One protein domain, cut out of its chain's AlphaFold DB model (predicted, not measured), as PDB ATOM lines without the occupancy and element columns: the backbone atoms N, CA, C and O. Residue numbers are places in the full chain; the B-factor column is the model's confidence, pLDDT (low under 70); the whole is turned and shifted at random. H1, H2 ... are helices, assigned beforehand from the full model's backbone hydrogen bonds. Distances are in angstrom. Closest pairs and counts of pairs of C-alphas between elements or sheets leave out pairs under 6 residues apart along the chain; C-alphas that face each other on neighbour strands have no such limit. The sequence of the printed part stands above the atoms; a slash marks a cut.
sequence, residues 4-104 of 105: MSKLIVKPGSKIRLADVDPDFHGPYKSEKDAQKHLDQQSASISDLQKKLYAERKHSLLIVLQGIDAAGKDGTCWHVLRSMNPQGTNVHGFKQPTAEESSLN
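This is residues 4 to 104 of the 105 residues of the protein "PPK2 domain-containing protein" of Pseudomonas helleri (UniProt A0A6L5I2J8). A loose, open frame is built on one long helix, H2, with the short helix H3 coming near the middle of it at a steep angle, while long stretches with no named element make much of the rest. From the far end of H2 the chain folds back through residues 56 to 71 to reach H3; a loop of residues 8 to 19, just after the tiny helix H1, sticks out, and so does a tail of residues 93 to 104, of which 98 to 102 belong to the small helix H4. The printed part has 101 residues with four named helices, in the order H1, H2, H3, H4, and no named strand; the class is all helix, though 43 of the 101 residues are in named elements. The whole is loose, with a radius of gyration of the C-alphas of 17.2 A and spans of 51 by 42 by 29 A.

The longest helix, H2, holds residues 31 to 55 and measures 35.7 A from C-alpha 31 at (-7.886, 46.055, 26.718) to C-alpha 55 at (-33.319, 25.819, 11.991). H3 is residues 72 to 80, 12.2 A from first to last C-alpha. H1, residues 4 to 7, begins with C-alpha 4 at (-27.307, 43.202, 30.623). H4, residues 98 to 102, ends with C-alpha 102 at (-44.242, 59.787, -0.395).

H2 and H3 are close but not clearly touching, with 1 pair of C-alphas within 8 A, those of Ser 42 and Val 79, 7.2 A apart. Their lines stand at a steep tilt of 64 degrees and they run the same way; their centres are 13.5 A apart. H1 is apart from H2, H3 and H4. H4 is apart from H2 and from H3. In H2, H3 and H4 every pair of O i and N i+4 is within hydrogen-bond range; H1, with 4 residues, is too short for such a pair, and its 1 pair of O i and N i+3 is not within range.

The C-alphas farthest apart are those of Lys 29 and Ser 102, at 51.1 A. Without the stretches that stand free, residues 8 to 19, 65 to 71 and 93 to 104, the body has 70 residues and spans 38 by 25 by 23 A. The printed part has no cut. The links are long: 23 residues from H1 to H2, 16 from H2 to H3 and 17 from H3 to H4. The mean pLDDT of the printed part is 85.6, and residue 94 and residues 103 to 104 are under 70.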
ATOM      1  N   MET A   4     -25.879  43.207  30.959       84.00
ATOM      2  CA  MET A   4     -27.307  43.202  30.623       84.00
ATOM      3  C   MET A   4     -28.144  43.962  31.651       84.00
ATOM      4  O   MET A   4     -28.978  44.778  31.277       84.00
ATOM      5  N   SER A   5     -27.891  43.758  32.950       83.19
ATOM      6  CA  SER A   5     -28.625  44.486  33.995       83.19
ATOM      7  C   SER A   5     -28.370  45.994  33.990       83.19
ATOM      8  O   SER A   5     -29.218  46.741  34.467       83.19
ATOM      9  N   LYS A   6     -27.218  46.436  33.467       85.44
ATOM     10  CA  LYS A   6     -26.828  47.850  33.441       85.44
ATOM     11  C   LYS A   6     -27.312  48.572  32.181       85.44
ATOM     12  O   LYS A   6     -27.654  49.743  32.264       85.44
ATOM     13  N   LEU A   7     -27.317  47.890  31.035       87.94
ATOM     14  CA  LEU A   7     -27.559  48.511  29.728       87.94
ATOM     15  C   LEU A   7     -28.996  48.337  29.211       87.94
ATOM     16  O   LEU A   7     -29.417  49.083  28.332       87.94
ATOM     17  N   ILE A   8     -29.765  47.372  29.731       90.69
ATOM     18  CA  ILE A   8     -31.151  47.166  29.292       90.69
ATOM     19  C   ILE A   8     -32.071  48.213  29.926       90.69
ATOM     20  O   ILE A   8     -32.272  48.238  31.142       90.69
ATOM     21  N   VAL A   9     -32.712  49.015  29.076       91.31
ATOM     22  CA  VAL A   9     -33.821  49.892  29.464       91.31
ATOM     23  C   VAL A   9     -35.091  49.052  29.580       91.31
ATOM     24  O   VAL A   9     -35.530  48.432  28.612       91.31
ATOM     25  N   LYS A  10     -35.688  49.005  30.773       91.06
ATOM     26  CA  LYS A  10     -36.911  48.223  31.003       91.06
ATOM     27  C   LYS A  10     -38.118  48.893  30.330       91.06
ATOM     28  O   LYS A  10     -38.221  50.123  30.387       91.06
ATOM     29  N   PRO A  11     -39.067  48.126  29.764       93.19
ATOM     30  CA  PRO A  11     -40.309  48.686  29.237       93.19
ATOM     31  C   PRO A  11     -41.022  49.562  30.274       93.19
ATOM     32  O   PRO A  11     -41.121  49.191  31.444       93.19
ATOM     33  N   GLY A  12     -41.481  50.742  29.855       92.94
ATOM     34  CA  GLY A  12     -42.171  51.704  30.724       92.94
ATOM     35  C   GLY A  12     -41.271  52.494  31.683       92.94
ATOM     36  O   GLY A  12     -41.768  53.374  32.385       92.94
ATOM     37  N   SER A  13     -39.960  52.231  31.719       92.12
ATOM     38  CA  SER A  13     -39.033  53.048  32.509       92.12
ATOM     39  C   SER A  13     -38.754  54.393  31.829       92.12
ATOM     40  O   SER A  13     -38.669  54.489  30.606       92.12
ATOM     41  N   LYS A  14     -38.608  55.450  32.635       89.81
ATOM     42  CA  LYS A  14     -38.108  56.745  32.165       89.81
ATOM     43  C   LYS A  14     -36.592  56.745  32.293       89.81
ATOM     44  O   LYS A  14     -36.076  56.538  33.388       89.81
ATOM     45  N   ILE A  15     -35.899  57.000  31.190       90.31
ATOM     46  CA  ILE A  15     -34.444  57.133  31.153       90.31
ATOM     47  C   ILE A  15     -34.068  58.555  30.748       90.31
ATOM     48  O   ILE A  15     -34.707  59.153  29.881       90.31
ATOM     49  N   ARG A  16     -33.023  59.098  31.372       89.94
ATOM     50  CA  ARG A  16     -32.363  60.321  30.915       89.94
ATOM     51  C   ARG A  16     -31.010  59.922  30.354       89.94
ATOM     52  O   ARG A  16     -30.225  59.293  31.053       89.94
ATOM     53  N   LEU A  17     -30.735  60.297  29.108       86.75
ATOM     54  CA  LEU A  17     -29.465  59.960  28.455       86.75
ATOM     55  C   LEU A  17     -28.258  60.566  29.180       86.75
ATOM     56  O   LEU A  17     -27.201  59.959  29.188       86.75
ATOM     57  N   ALA A  18     -28.436  61.709  29.852       89.12
ATOM     58  CA  ALA A  18     -27.398  62.336  30.671       89.12
ATOM     59  C   ALA A  18     -26.943  61.476  31.866       89.12
ATOM     60  O   ALA A  18     -25.849  61.686  32.376       89.12
ATOM     61  N   ASP A  19     -27.763  60.515  32.305       88.00
ATOM     62  CA  ASP A  19     -27.404  59.587  33.382       88.00
ATOM     63  C   ASP A  19     -26.628  58.359  32.851       88.00
ATOM     64  O   ASP A  19     -26.219  57.494  33.629       88.00
ATOM     65  N   VAL A  20     -26.444  58.250  31.529       87.38
ATOM     66  CA  VAL A  20     -25.691  57.174  30.880       87.38
ATOM     67  C   VAL A  20     -24.281  57.672  30.589       87.38
ATOM     68  O   VAL A  20     -24.083  58.546  29.753       87.38
ATOM     69  N   ASP A  21     -23.308  57.091  31.280       88.69
ATOM     70  CA  ASP A  21     -21.888  57.393  31.112       88.69
ATOM     71  C   ASP A  21     -21.367  56.903  29.740       88.69
ATOM     72  O   ASP A  21     -21.356  55.686  29.508       88.69
ATOM     73  N   PRO A  22     -20.949  57.807  28.828       86.69
ATOM     74  CA  PRO A  22     -20.410  57.429  27.523       86.69
ATOM     75  C   PRO A  22     -19.006  56.806  27.603       86.69
ATOM     76  O   PRO A  22     -18.651  56.042  26.706       86.69
ATOM     77  N   ASP A  23     -18.250  57.057  28.678       88.88
ATOM     78  CA  ASP A  23     -16.894  56.526  28.896       88.88
ATOM     79  C   ASP A  23     -16.912  55.202  29.683       88.88
ATOM     80  O   ASP A  23     -15.900  54.704  30.182       88.88
ATOM     81  N   PHE A  24     -18.080  54.571  29.807       88.94
ATOM     82  CA  PHE A  24     -18.191  53.302  30.506       88.94
ATOM     83  C   PHE A  24     -17.491  52.162  29.742       88.94
ATOM     84  O   PHE A  24     -17.971  51.676  28.720       88.94
ATOM     85  N   HIS A  25     -16.408  51.631  30.317       86.12
ATOM     86  CA  HIS A  25     -15.595  50.564  29.712       86.12
ATOM     87  C   HIS A  25     -15.882  49.145  30.236       86.12
ATOM     88  O   HIS A  25     -15.089  48.228  30.031       86.12
ATOM     89  N   GLY A  26     -17.018  48.916  30.900       87.31
ATOM     90  CA  GLY A  26     -17.371  47.578  31.387       87.31
ATOM     91  C   GLY A  26     -16.554  47.109  32.604       87.31
ATOM     92  O   GLY A  26     -15.841  47.888  33.227       87.31
ATOM     93  N   PRO A  27     -16.682  45.827  32.993       88.81
ATOM     94  CA  PRO A  27     -15.955  45.240  34.121       88.81
ATOM     95  C   PRO A  27     -14.564  44.698  33.727       88.81
ATOM     96  O   PRO A  27     -14.085  43.751  34.351       88.81
ATOM     97  N   TYR A  28     -13.944  45.233  32.673       90.75
ATOM     98  CA  TYR A  28     -12.693  44.706  32.122       90.75
ATOM     99  C   TYR A  28     -11.481  45.370  32.765       90.75
ATOM    100  O   TYR A  28     -11.450  46.583  32.964       90.75
ATOM    101  N   LYS A  29     -10.459  44.571  33.086       89.38
ATOM    102  CA  LYS A  29      -9.252  45.074  33.773       89.38
ATOM    103  C   LYS A  29      -8.235  45.705  32.826       89.38
ATOM    104  O   LYS A  29      -7.336  46.411  33.266       89.38
ATOM    105  N   SER A  30      -8.321  45.367  31.545       93.31
ATOM    106  CA  SER A  30      -7.421  45.843  30.499       93.31
ATOM    107  C   SER A  30      -8.048  45.619  29.129       93.31
ATOM    108  O   SER A  30      -8.949  44.793  28.978       93.31
ATOM    109  N   GLU A  31      -7.509  46.283  28.114       91.44
ATOM    110  CA  GLU A  31      -7.886  46.055  26.718       91.44
ATOM    111  C   GLU A  31      -7.692  44.590  26.297       91.44
ATOM    112  O   GLU A  31      -8.558  43.999  25.661       91.44
ATOM    113  N   LYS A  32      -6.606  43.949  26.745       94.06
ATOM    114  CA  LYS A  32      -6.334  42.531  26.466       94.06
ATOM    115  C   LYS A  32      -7.389  41.596  27.071       94.06
ATOM    116  O   LYS A  32      -7.741  40.584  26.467       94.06
ATOM    117  N   ASP A  33      -7.870  41.921  28.267       93.00
ATOM    118  CA  ASP A  33      -8.937  41.181  28.950       93.00
ATOM    119  C   ASP A  33     -10.273  41.329  28.203       93.00
ATOM    120  O   ASP A  33     -10.939  40.334  27.908       93.00
ATOM    121  N   ALA A  34     -10.600  42.557  27.788       91.88
ATOM    122  CA  ALA A  34     -11.768  42.842  26.961       91.88
ATOM    123  C   ALA A  34     -11.707  42.113  25.608       91.88
ATOM    124  O   ALA A  34     -12.684  41.471  25.218       91.88
ATOM    125  N   GLN A  35     -10.556  42.133  24.928       92.50
ATOM    126  CA  GLN A  35     -10.368  41.452  23.644       92.50
ATOM    127  C   GLN A  35     -10.589  39.942  23.766       92.50
ATOM    128  O   GLN A  35     -11.306  39.352  22.962       92.50
ATOM    129  N   LYS A  36     -10.063  39.313  24.824       93.38
ATOM    130  CA  LYS A  36     -10.289  37.883  25.073       93.38
ATOM    131  C   LYS A  36     -11.776  37.560  25.237       93.38
ATOM    132  O   LYS A  36     -12.243  36.535  24.745       93.38
ATOM    133  N   HIS A  37     -12.521  38.419  25.933       91.31
ATOM    134  CA  HIS A  37     -13.967  38.258  26.070       91.31
ATOM    135  C   HIS A  37     -14.681  38.448  24.725       91.31
ATOM    136  O   HIS A  37     -15.562  37.653  24.402       91.31
ATOM    137  N   LEU A  38     -14.286  39.439  23.919       90.69
ATOM    138  CA  LEU A  38     -14.838  39.649  22.575       90.69
ATOM    139  C   LEU A  38     -14.635  38.430  21.671       90.69
ATOM    140  O   LEU A  38     -15.581  38.013  21.001       90.69
ATOM    141  N   ASP A  39     -13.459  37.806  21.700       92.00
ATOM    142  CA  ASP A  39     -13.164  36.615  20.895       92.00
ATOM    143  C   ASP A  39     -14.057  35.428  21.297       92.00
ATOM    144  O   ASP A  39     -14.616  34.728  20.447       92.00
ATOM    145  N   GLN A  40     -14.266  35.230  22.603       92.88
ATOM    146  CA  GLN A  40     -15.158  34.188  23.131       92.88
ATOM    147  C   GLN A  40     -16.622  34.416  22.731       92.88
ATOM    148  O   GLN A  40     -17.320  33.473  22.341       92.88
ATOM    149  N   GLN A  41     -17.095  35.664  22.811       91.31
ATOM    150  CA  GLN A  41     -18.449  36.009  22.378       91.31
ATOM    151  C   GLN A  41     -18.601  35.850  20.863       91.31
ATOM    152  O   GLN A  41     -19.604  35.306  20.412       91.31
ATOM    153  N   SER A  42     -17.588  36.232  20.083       91.12
ATOM    154  CA  SER A  42     -17.572  36.083  18.623       91.12
ATOM    155  C   SER A  42     -17.703  34.620  18.197       91.12
ATOM    156  O   SER A  42     -18.531  34.297  17.344       91.12
ATOM    157  N   ALA A  43     -16.953  33.715  18.833       92.06
ATOM    158  CA  ALA A  43     -17.079  32.278  18.589       92.06
ATOM    159  C   ALA A  43     -18.493  31.768  18.928       92.06
ATOM    160  O   ALA A  43     -19.116  31.064  18.132       92.06
ATOM    161  N   SER A  44     -19.036  32.196  20.071       94.00
ATOM    162  CA  SER A  44     -20.383  31.815  20.515       94.00
ATOM    163  C   SER A  44     -21.472  32.309  19.554       94.00
ATOM    164  O   SER A  44     -22.378  31.554  19.199       94.00
ATOM    165  N   ILE A  45     -21.367  33.557  19.089       92.31
ATOM    166  CA  ILE A  45     -22.266  34.150  18.091       92.31
ATOM    167  C   ILE A  45     -22.208  33.357  16.785       92.31
ATOM    168  O   ILE A  45     -23.259  33.057  16.223       92.31
ATOM    169  N   SER A  46     -21.011  32.978  16.328       91.50
ATOM    170  CA  SER A  46     -20.842  32.183  15.107       91.50
ATOM    171  C   SER A  46     -21.612  30.863  15.177       91.50
ATOM    172  O   SER A  46     -22.360  30.515  14.262       91.50
ATOM    173  N   ASP A  47     -21.487  30.141  16.289       93.62
ATOM    174  CA  ASP A  47     -22.150  28.848  16.459       93.62
ATOM    175  C   ASP A  47     -23.665  28.973  16.633       93.62
ATOM    176  O   ASP A  47     -24.422  28.159  16.094       93.62
ATOM    177  N   LEU A  48     -24.132  30.008  17.333       93.50
ATOM    178  CA  LEU A  48     -25.561  30.308  17.438       93.50
ATOM    179  C   LEU A  48     -26.153  30.717  16.085       93.50
ATOM    180  O   LEU A  48     -27.240  30.258  15.737       93.50
ATOM    181  N   GLN A  49     -25.431  31.510  15.291       92.38
ATOM    182  CA  GLN A  49     -25.878  31.932  13.965       92.38
ATOM    183  C   GLN A  49     -26.000  30.740  13.009       92.38
ATOM    184  O   GLN A  49     -26.998  30.641  12.296       92.38
ATOM    185  N   LYS A  50     -25.064  29.780  13.049       91.31
ATOM    186  CA  LYS A  50     -25.177  28.522  12.285       91.31
ATOM    187  C   LYS A  50     -26.444  27.747  12.652       91.31
ATOM    188  O   LYS A  50     -27.142  27.271  11.759       91.31
ATOM    189  N   LYS A  51     -26.757  27.638  13.949       93.75
ATOM    190  CA  LYS A  51     -27.970  26.952  14.432       93.75
ATOM    191  C   LYS A  51     -29.240  27.671  13.981       93.75
ATOM    192  O   LYS A  51     -30.125  27.020  13.440       93.75
ATOM    193  N   LEU A  52     -29.296  28.995  14.137       92.69
ATOM    194  CA  LEU A  52     -30.417  29.826  13.682       92.69
ATOM    195  C   LEU A  52     -30.660  29.654  12.175       92.69
ATOM    196  O   LEU A  52     -31.788  29.432  11.734       92.69
ATOM    197  N   TYR A  53     -29.584  29.698  11.388       90.00
ATOM    198  CA  TYR A  53     -29.643  29.535   9.940       90.00
ATOM    199  C   TYR A  53     -30.126  28.139   9.529       90.00
ATOM    200  O   TYR A  53     -30.942  28.027   8.616       90.00
ATOM    201  N   ALA A  54     -29.648  27.086  10.202       91.69
ATOM    202  CA  ALA A  54     -30.057  25.709   9.937       91.69
ATOM    203  C   ALA A  54     -31.505  25.425  10.369       91.69
ATOM    204  O   ALA A  54     -32.201  24.668   9.697       91.69
ATOM    205  N   GLU A  55     -31.970  26.035  11.463       94.88
ATOM    206  CA  GLU A  55     -33.319  25.819  11.991       94.88
ATOM    207  C   GLU A  55     -34.408  26.363  11.053       94.88
ATOM    208  O   GLU A  55     -35.469  25.751  10.948       94.88
ATOM    209  N   ARG A  56     -34.164  27.495  10.371       88.62
ATOM    210  CA  ARG A  56     -35.117  28.151   9.445       88.62
ATOM    211  C   ARG A  56     -36.480  28.520  10.056       88.62
ATOM    212  O   ARG A  56     -37.426  28.770   9.316       88.62
ATOM    213  N   LYS A  57     -36.591  28.577  11.386       94.31
ATOM    214  CA  LYS A  57     -37.847  28.903  12.092       94.31
ATOM    215  C   LYS A  57     -37.891  30.318  12.645       94.31
ATOM    216  O   LYS A  57     -38.956  30.919  12.690       94.31
ATOM    217  N   HIS A  58     -36.745  30.838  13.068       92.88
ATOM    218  CA  HIS A  58     -36.638  32.141  13.710       92.88
ATOM    219  C   HIS A  58     -35.738  33.070  12.898       92.88
ATOM    220  O   HIS A  58     -34.833  32.629  12.188       92.88
ATOM    221  N   SER A  59     -35.972  34.370  13.043       90.12
ATOM    222  CA  SER A  59     -35.113  35.433  12.530       90.12
ATOM    223  C   SER A  59     -34.688  36.352  13.674       90.12
ATOM    224  O   SER A  59     -35.381  36.477  14.683       90.12
ATOM    225  N   LEU A  60     -33.519  36.980  13.526       89.88
ATOM    226  CA  LEU A  60     -32.999  37.964  14.470       89.88
ATOM    227  C   LEU A  60     -32.830  39.298  13.744       89.88
ATOM    228  O   LEU A  60     -32.101  39.374  12.758       89.88
ATOM    229  N   LEU A  61     -33.482  40.341  14.254       90.88
ATOM    230  CA  LEU A  61     -33.305  41.713  13.794       90.88
ATOM    231  C   LEU A  61     -32.473  42.484  14.821       90.88
ATOM    232  O   LEU A  61     -32.858  42.585  15.985       90.88
ATOM    233  N   ILE A  62     -31.350  43.044  14.377       88.25
ATOM    234  CA  ILE A  62     -30.493  43.911  15.189       88.25
ATOM    235  C   ILE A  62     -30.610  45.326  14.632       88.25
ATOM    236  O   ILE A  62     -30.323  45.560  13.460       88.25
ATOM    237  N   VAL A  63     -31.024  46.268  15.477       87.56
ATOM    238  CA  VAL A  63     -31.161  47.682  15.116       87.56
ATOM    239  C   VAL A  63     -30.059  48.472  15.811       87.56
ATOM    240  O   VAL A  63     -29.982  48.482  17.038       87.56
ATOM    241  N   LEU A  64     -29.209  49.137  15.027       85.31
ATOM    242  CA  LEU A  64     -28.152  50.019  15.524       85.31
ATOM    243  C   LEU A  64     -28.539  51.472  15.239       85.31
ATOM    244  O   LEU A  64     -28.719  51.854  14.086       85.31
ATOM    245  N   GLN A  65     -28.678  52.276  16.292       84.88
ATOM    246  CA  GLN A  65     -29.092  53.682  16.232       84.88
ATOM    247  C   GLN A  65     -28.171  54.538  17.104       84.88
ATOM    248  O   GLN A  65     -27.607  54.056  18.083       84.88
ATOM    249  N   GLY A  66     -27.994  55.804  16.734       81.81
ATOM    250  CA  GLY A  66     -27.056  56.713  17.395       81.81
ATOM    251  C   GLY A  66     -26.755  57.938  16.540       81.81
ATOM    252  O   GLY A  66     -27.164  57.997  15.381       81.81
ATOM    253  N   ILE A  67     -26.012  58.895  17.089       81.44
ATOM    254  CA  ILE A  67     -25.590  60.114  16.381       81.44
ATOM    255  C   ILE A  67     -24.542  59.823  15.294       81.44
ATOM    256  O   ILE A  67     -23.977  58.722  15.236       81.44
ATOM    257  N   ASP A  68     -24.295  60.779  14.402       75.31
ATOM    258  CA  ASP A  68     -23.217  60.670  13.413       75.31
ATOM    259  C   ASP A  68     -21.872  60.421  14.102       75.31
ATOM    260  O   ASP A  68     -21.625  60.897  15.207       75.31
ATOM    261  N   ALA A  69     -21.035  59.587  13.481       70.81
ATOM    262  CA  ALA A  69     -19.776  59.098  14.049       70.81
ATOM    263  C   ALA A  69     -19.882  58.308  15.378       70.81
ATOM    264  O   ALA A  69     -18.853  57.960  15.948       70.81
ATOM    265  N   ALA A  70     -21.076  57.892  15.827       77.69
ATOM    266  CA  ALA A  70     -21.247  57.041  17.019       77.69
ATOM    267  C   ALA A  70     -20.691  55.600  16.884       77.69
ATOM    268  O   ALA A  70     -20.990  54.743  17.709       77.69
ATOM    269  N   GLY A  71     -19.941  55.288  15.823       76.38
ATOM    270  CA  GLY A  71     -19.302  53.979  15.638       76.38
ATOM    271  C   GLY A  71     -20.227  52.843  15.184       76.38
ATOM    272  O   GLY A  71     -19.779  51.701  15.112       76.38
ATOM    273  N   LYS A  72     -21.485  53.142  14.825       81.25
ATOM    274  CA  LYS A  72     -22.514  52.158  14.424       81.25
ATOM    275  C   LYS A  72     -22.021  51.189  13.347       81.25
ATOM    276  O   LYS A  72     -22.172  49.977  13.491       81.25
ATOM    277  N   ASP A  73     -21.370  51.723  12.315       78.12
ATOM    278  CA  ASP A  73     -20.839  50.925  11.210       78.12
ATOM    279  C   ASP A  73     -19.713  50.000  11.682       78.12
ATOM    280  O   ASP A  73     -19.700  48.819  11.347       78.12
ATOM    281  N   GLY A  74     -18.799  50.499  12.518       79.56
ATOM    282  CA  GLY A  74     -17.696  49.708  13.072       79.56
ATOM    283  C   GLY A  74     -18.183  48.555  13.950       79.56
ATOM    284  O   GLY A  74     -17.716  47.423  13.797       79.56
ATOM    285  N   THR A  75     -19.167  48.810  14.818       82.38
ATOM    286  CA  THR A  75     -19.807  47.770  15.637       82.38
ATOM    287  C   THR A  75     -20.518  46.736  14.769       82.38
ATOM    288  O   THR A  75     -20.364  45.537  15.003       82.38
ATOM    289  N   CYS A  76     -21.244  47.184  13.740       80.88
ATOM    290  CA  CYS A  76     -21.893  46.297  12.779       80.88
ATOM    291  C   CYS A  76     -20.860  45.375  12.116       80.88
ATOM    292  O   CYS A  76     -20.968  44.154  12.215       80.88
ATOM    293  N   TRP A  77     -19.794  45.943  11.546       79.44
ATOM    294  CA  TRP A  77     -18.719  45.181  10.912       79.44
ATOM    295  C   TRP A  77     -18.079  44.153  11.843       79.44
ATOM    296  O   TRP A  77     -17.817  43.030  11.413       79.44
ATOM    297  N   HIS A  78     -17.826  44.509  13.103       81.69
ATOM    298  CA  HIS A  78     -17.190  43.599  14.053       81.69
ATOM    299  C   HIS A  78     -18.070  42.376  14.353       81.69
ATOM    300  O   HIS A  78     -17.580  41.252  14.316       81.69
ATOM    301  N   VAL A  79     -19.371  42.582  14.571       82.62
ATOM    302  CA  VAL A  79     -20.326  41.494  14.846       82.62
ATOM    303  C   VAL A  79     -20.547  40.615  13.611       82.62
ATOM    304  O   VAL A  79     -20.575  39.388  13.708       82.62
ATOM    305  N   LEU A  80     -20.670  41.231  12.434       81.44
ATOM    306  CA  LEU A  80     -20.914  40.518  11.179       81.44
ATOM    307  C   LEU A  80     -19.746  39.631  10.760       81.44
ATOM    308  O   LEU A  80     -19.970  38.561  10.199       81.44
ATOM    309  N   ARG A  81     -18.502  40.035  11.052       82.19
ATOM    310  CA  ARG A  81     -17.307  39.212  10.787       82.19
ATOM    311  C   ARG A  81     -17.354  37.856  11.490       82.19
ATOM    312  O   ARG A  81     -16.701  36.920  11.034       82.19
ATOM    313  N   SER A  82     -18.114  37.737  12.574       81.69
ATOM    314  CA  SER A  82     -18.298  36.482  13.304       81.69
ATOM    315  C   SER A  82     -19.398  35.585  12.710       81.69
ATOM    316  O   SER A  82     -19.539  34.436  13.133       81.69
ATOM    317  N   MET A  83     -20.186  36.072  11.744       85.62
ATOM    318  CA  MET A  83     -21.361  35.393  11.185       85.62
ATOM    319  C   MET A  83     -21.129  34.910   9.745       85.62
ATOM    320  O   MET A  83     -20.300  35.448   9.014       85.62
ATOM    321  N   ASN A  84     -21.887  33.897   9.303       80.38
ATOM    322  CA  ASN A  84     -21.860  33.481   7.900       80.38
ATOM    323  C   ASN A  84     -22.563  34.542   7.022       80.38
ATOM    324  O   ASN A  84     -23.757  34.795   7.234       80.38
ATOM    325  N   PRO A  85     -21.885  35.126   6.012       79.00
ATOM    326  CA  PRO A  85     -22.470  36.161   5.160       79.00
ATOM    327  C   PRO A  85     -23.681  35.668   4.358       79.00
ATOM    328  O   PRO A  85     -24.581  36.447   4.084       79.00
ATOM    329  N   GLN A  86     -23.776  34.370   4.046       79.19
ATOM    330  CA  GLN A  86     -24.941  33.809   3.343       79.19
ATOM    331  C   GLN A  86     -26.223  33.813   4.189       79.19
ATOM    332  O   GLN A  86     -27.318  33.630   3.663       79.19
ATOM    333  N   GLY A  87     -26.094  33.971   5.508       78.62
ATOM    334  CA  GLY A  87     -27.213  33.993   6.444       78.62
ATOM    335  C   GLY A  87     -27.437  35.341   7.109       78.62
ATOM    336  O   GLY A  87     -28.165  35.380   8.099       78.62
ATOM    337  N   THR A  88     -26.797  36.406   6.618       82.50
ATOM    338  CA  THR A  88     -26.803  37.710   7.282       82.50
ATOM    339  C   THR A  88     -26.977  38.832   6.268       82.50
ATOM    340  O   THR A  88     -26.203  38.937   5.324       82.50
ATOM    341  N   ASN A  89     -27.967  39.696   6.493       83.31
ATOM    342  CA  ASN A  89     -28.236  40.860   5.652       83.31
ATOM    343  C   ASN A  89     -27.980  42.145   6.437       83.31
ATOM    344  O   ASN A  89     -28.319  42.237   7.617       83.31
ATOM    345  N   VAL A  90     -27.405  43.142   5.767       81.69
ATOM    346  CA  VAL A  90     -27.096  44.451   6.349       81.69
ATOM    347  C   VAL A  90     -27.798  45.511   5.530       81.69
ATOM    348  O   VAL A  90     -27.589  45.606   4.322       81.69
ATOM    349  N   HIS A  91     -28.610  46.323   6.196       82.38
ATOM    350  CA  HIS A  91     -29.341  47.408   5.562       82.38
ATOM    351  C   HIS A  91     -28.958  48.722   6.235       82.38
ATOM    352  O   HIS A  91     -29.234  48.933   7.415       82.38
ATOM    353  N   GLY A  92     -28.292  49.592   5.478       77.19
ATOM    354  CA  GLY A  92     -28.020  50.958   5.901       77.19
ATOM    355  C   GLY A  92     -29.201  51.849   5.538       77.19
ATOM    356  O   GLY A  92     -29.424  52.108   4.359       77.19
ATOM    357  N   PHE A  93     -29.936  52.331   6.537       72.44
ATOM    358  CA  PHE A  93     -30.960  53.353   6.329       72.44
ATOM    359  C   PHE A  93     -30.277  54.715   6.198       72.44
ATOM    360  O   PHE A  93     -29.710  55.231   7.163       72.44
ATOM    361  N   LYS A  94     -30.281  55.263   4.983       69.62
ATOM    362  CA  LYS A  94     -29.832  56.631   4.696       69.62
ATOM    363  C   LYS A  94     -31.039  57.563   4.632       69.62
ATOM    364  O   LYS A  94     -32.162  57.151   4.908       69.62
ATOM    365  N   GLN A  95     -30.791  58.827   4.290       72.06
ATOM    366  CA  GLN A  95     -31.859  59.774   4.000       72.06
ATOM    367  C   GLN A  95     -32.859  59.146   3.008       72.06
ATOM    368  O   GLN A  95     -32.408  58.647   1.971       72.06
ATOM    369  N   PRO A  96     -34.170  59.157   3.317       74.56
ATOM    370  CA  PRO A  96     -35.185  58.612   2.427       74.56
ATOM    371  C   PRO A  96     -35.146  59.282   1.056       74.56
ATOM    372  O   PRO A  96     -34.958  60.498   0.942       74.56
ATOM    373  N   THR A  97     -35.351  58.489   0.017       78.81
ATOM    374  CA  THR A  97     -35.602  58.971  -1.342       78.81
ATOM    375  C   THR A  97     -36.961  59.678  -1.432       78.81
ATOM    376  O   THR A  97     -37.811  59.558  -0.546       78.81
ATOM    377  N   ALA A  98     -37.192  60.425  -2.518       80.50
ATOM    378  CA  ALA A  98     -38.469  61.108  -2.747       80.50
ATOM    379  C   ALA A  98     -39.662  60.129  -2.764       80.50
ATOM    380  O   ALA A  98     -40.723  60.439  -2.226       80.50
ATOM    381  N   GLU A  99     -39.464  58.930  -3.318       80.19
ATOM    382  CA  GLU A  99     -40.467  57.860  -3.357       80.19
ATOM    383  C   GLU A  99     -40.754  57.307  -1.953       80.19
ATOM    384  O   GLU A  99     -41.912  57.253  -1.541       80.19
ATOM    385  N   GLU A 100     -39.719  56.997  -1.164       79.50
ATOM    386  CA  GLU A 100     -39.877  56.528   0.223       79.50
ATOM    387  C   GLU A 100     -40.543  57.580   1.121       79.50
ATOM    388  O   GLU A 100     -41.324  57.242   2.009       79.50
ATOM    389  N   SER A 101     -40.282  58.866   0.869       70.19
ATOM    390  CA  SER A 101     -40.933  59.964   1.587       70.19
ATOM    391  C   SER A 101     -42.427  60.077   1.269       70.19
ATOM    392  O   SER A 101     -43.188  60.522   2.127       70.19
ATOM    393  N   SER A 102     -42.845  59.702   0.057       73.94
ATOM    394  CA  SER A 102     -44.242  59.787  -0.395       73.94
ATOM    395  C   SER A 102     -45.130  58.641   0.104       73.94
ATOM    396  O   SER A 102     -46.348  58.737   0.041       73.94
ATOM    397  N   LEU A 103     -44.543  57.573   0.653       68.81
ATOM    398  CA  LEU A 103     -45.287  56.445   1.233       68.81
ATOM    399  C   LEU A 103     -45.823  56.728   2.650       68.81
ATOM    400  O   LEU A 103     -46.541  55.901   3.205       68.81
ATOM    401  N   ASN A 104     -45.477  57.880   3.235       55.38
ATOM    402  CA  ASN A 104     -45.904  58.304   4.573       55.38
ATOM    403  C   ASN A 104     -47.054  59.336   4.563       55.38
ATOM    404  O   ASN A 104     -47.312  59.945   5.602       55.38
TER     405      ASN A 104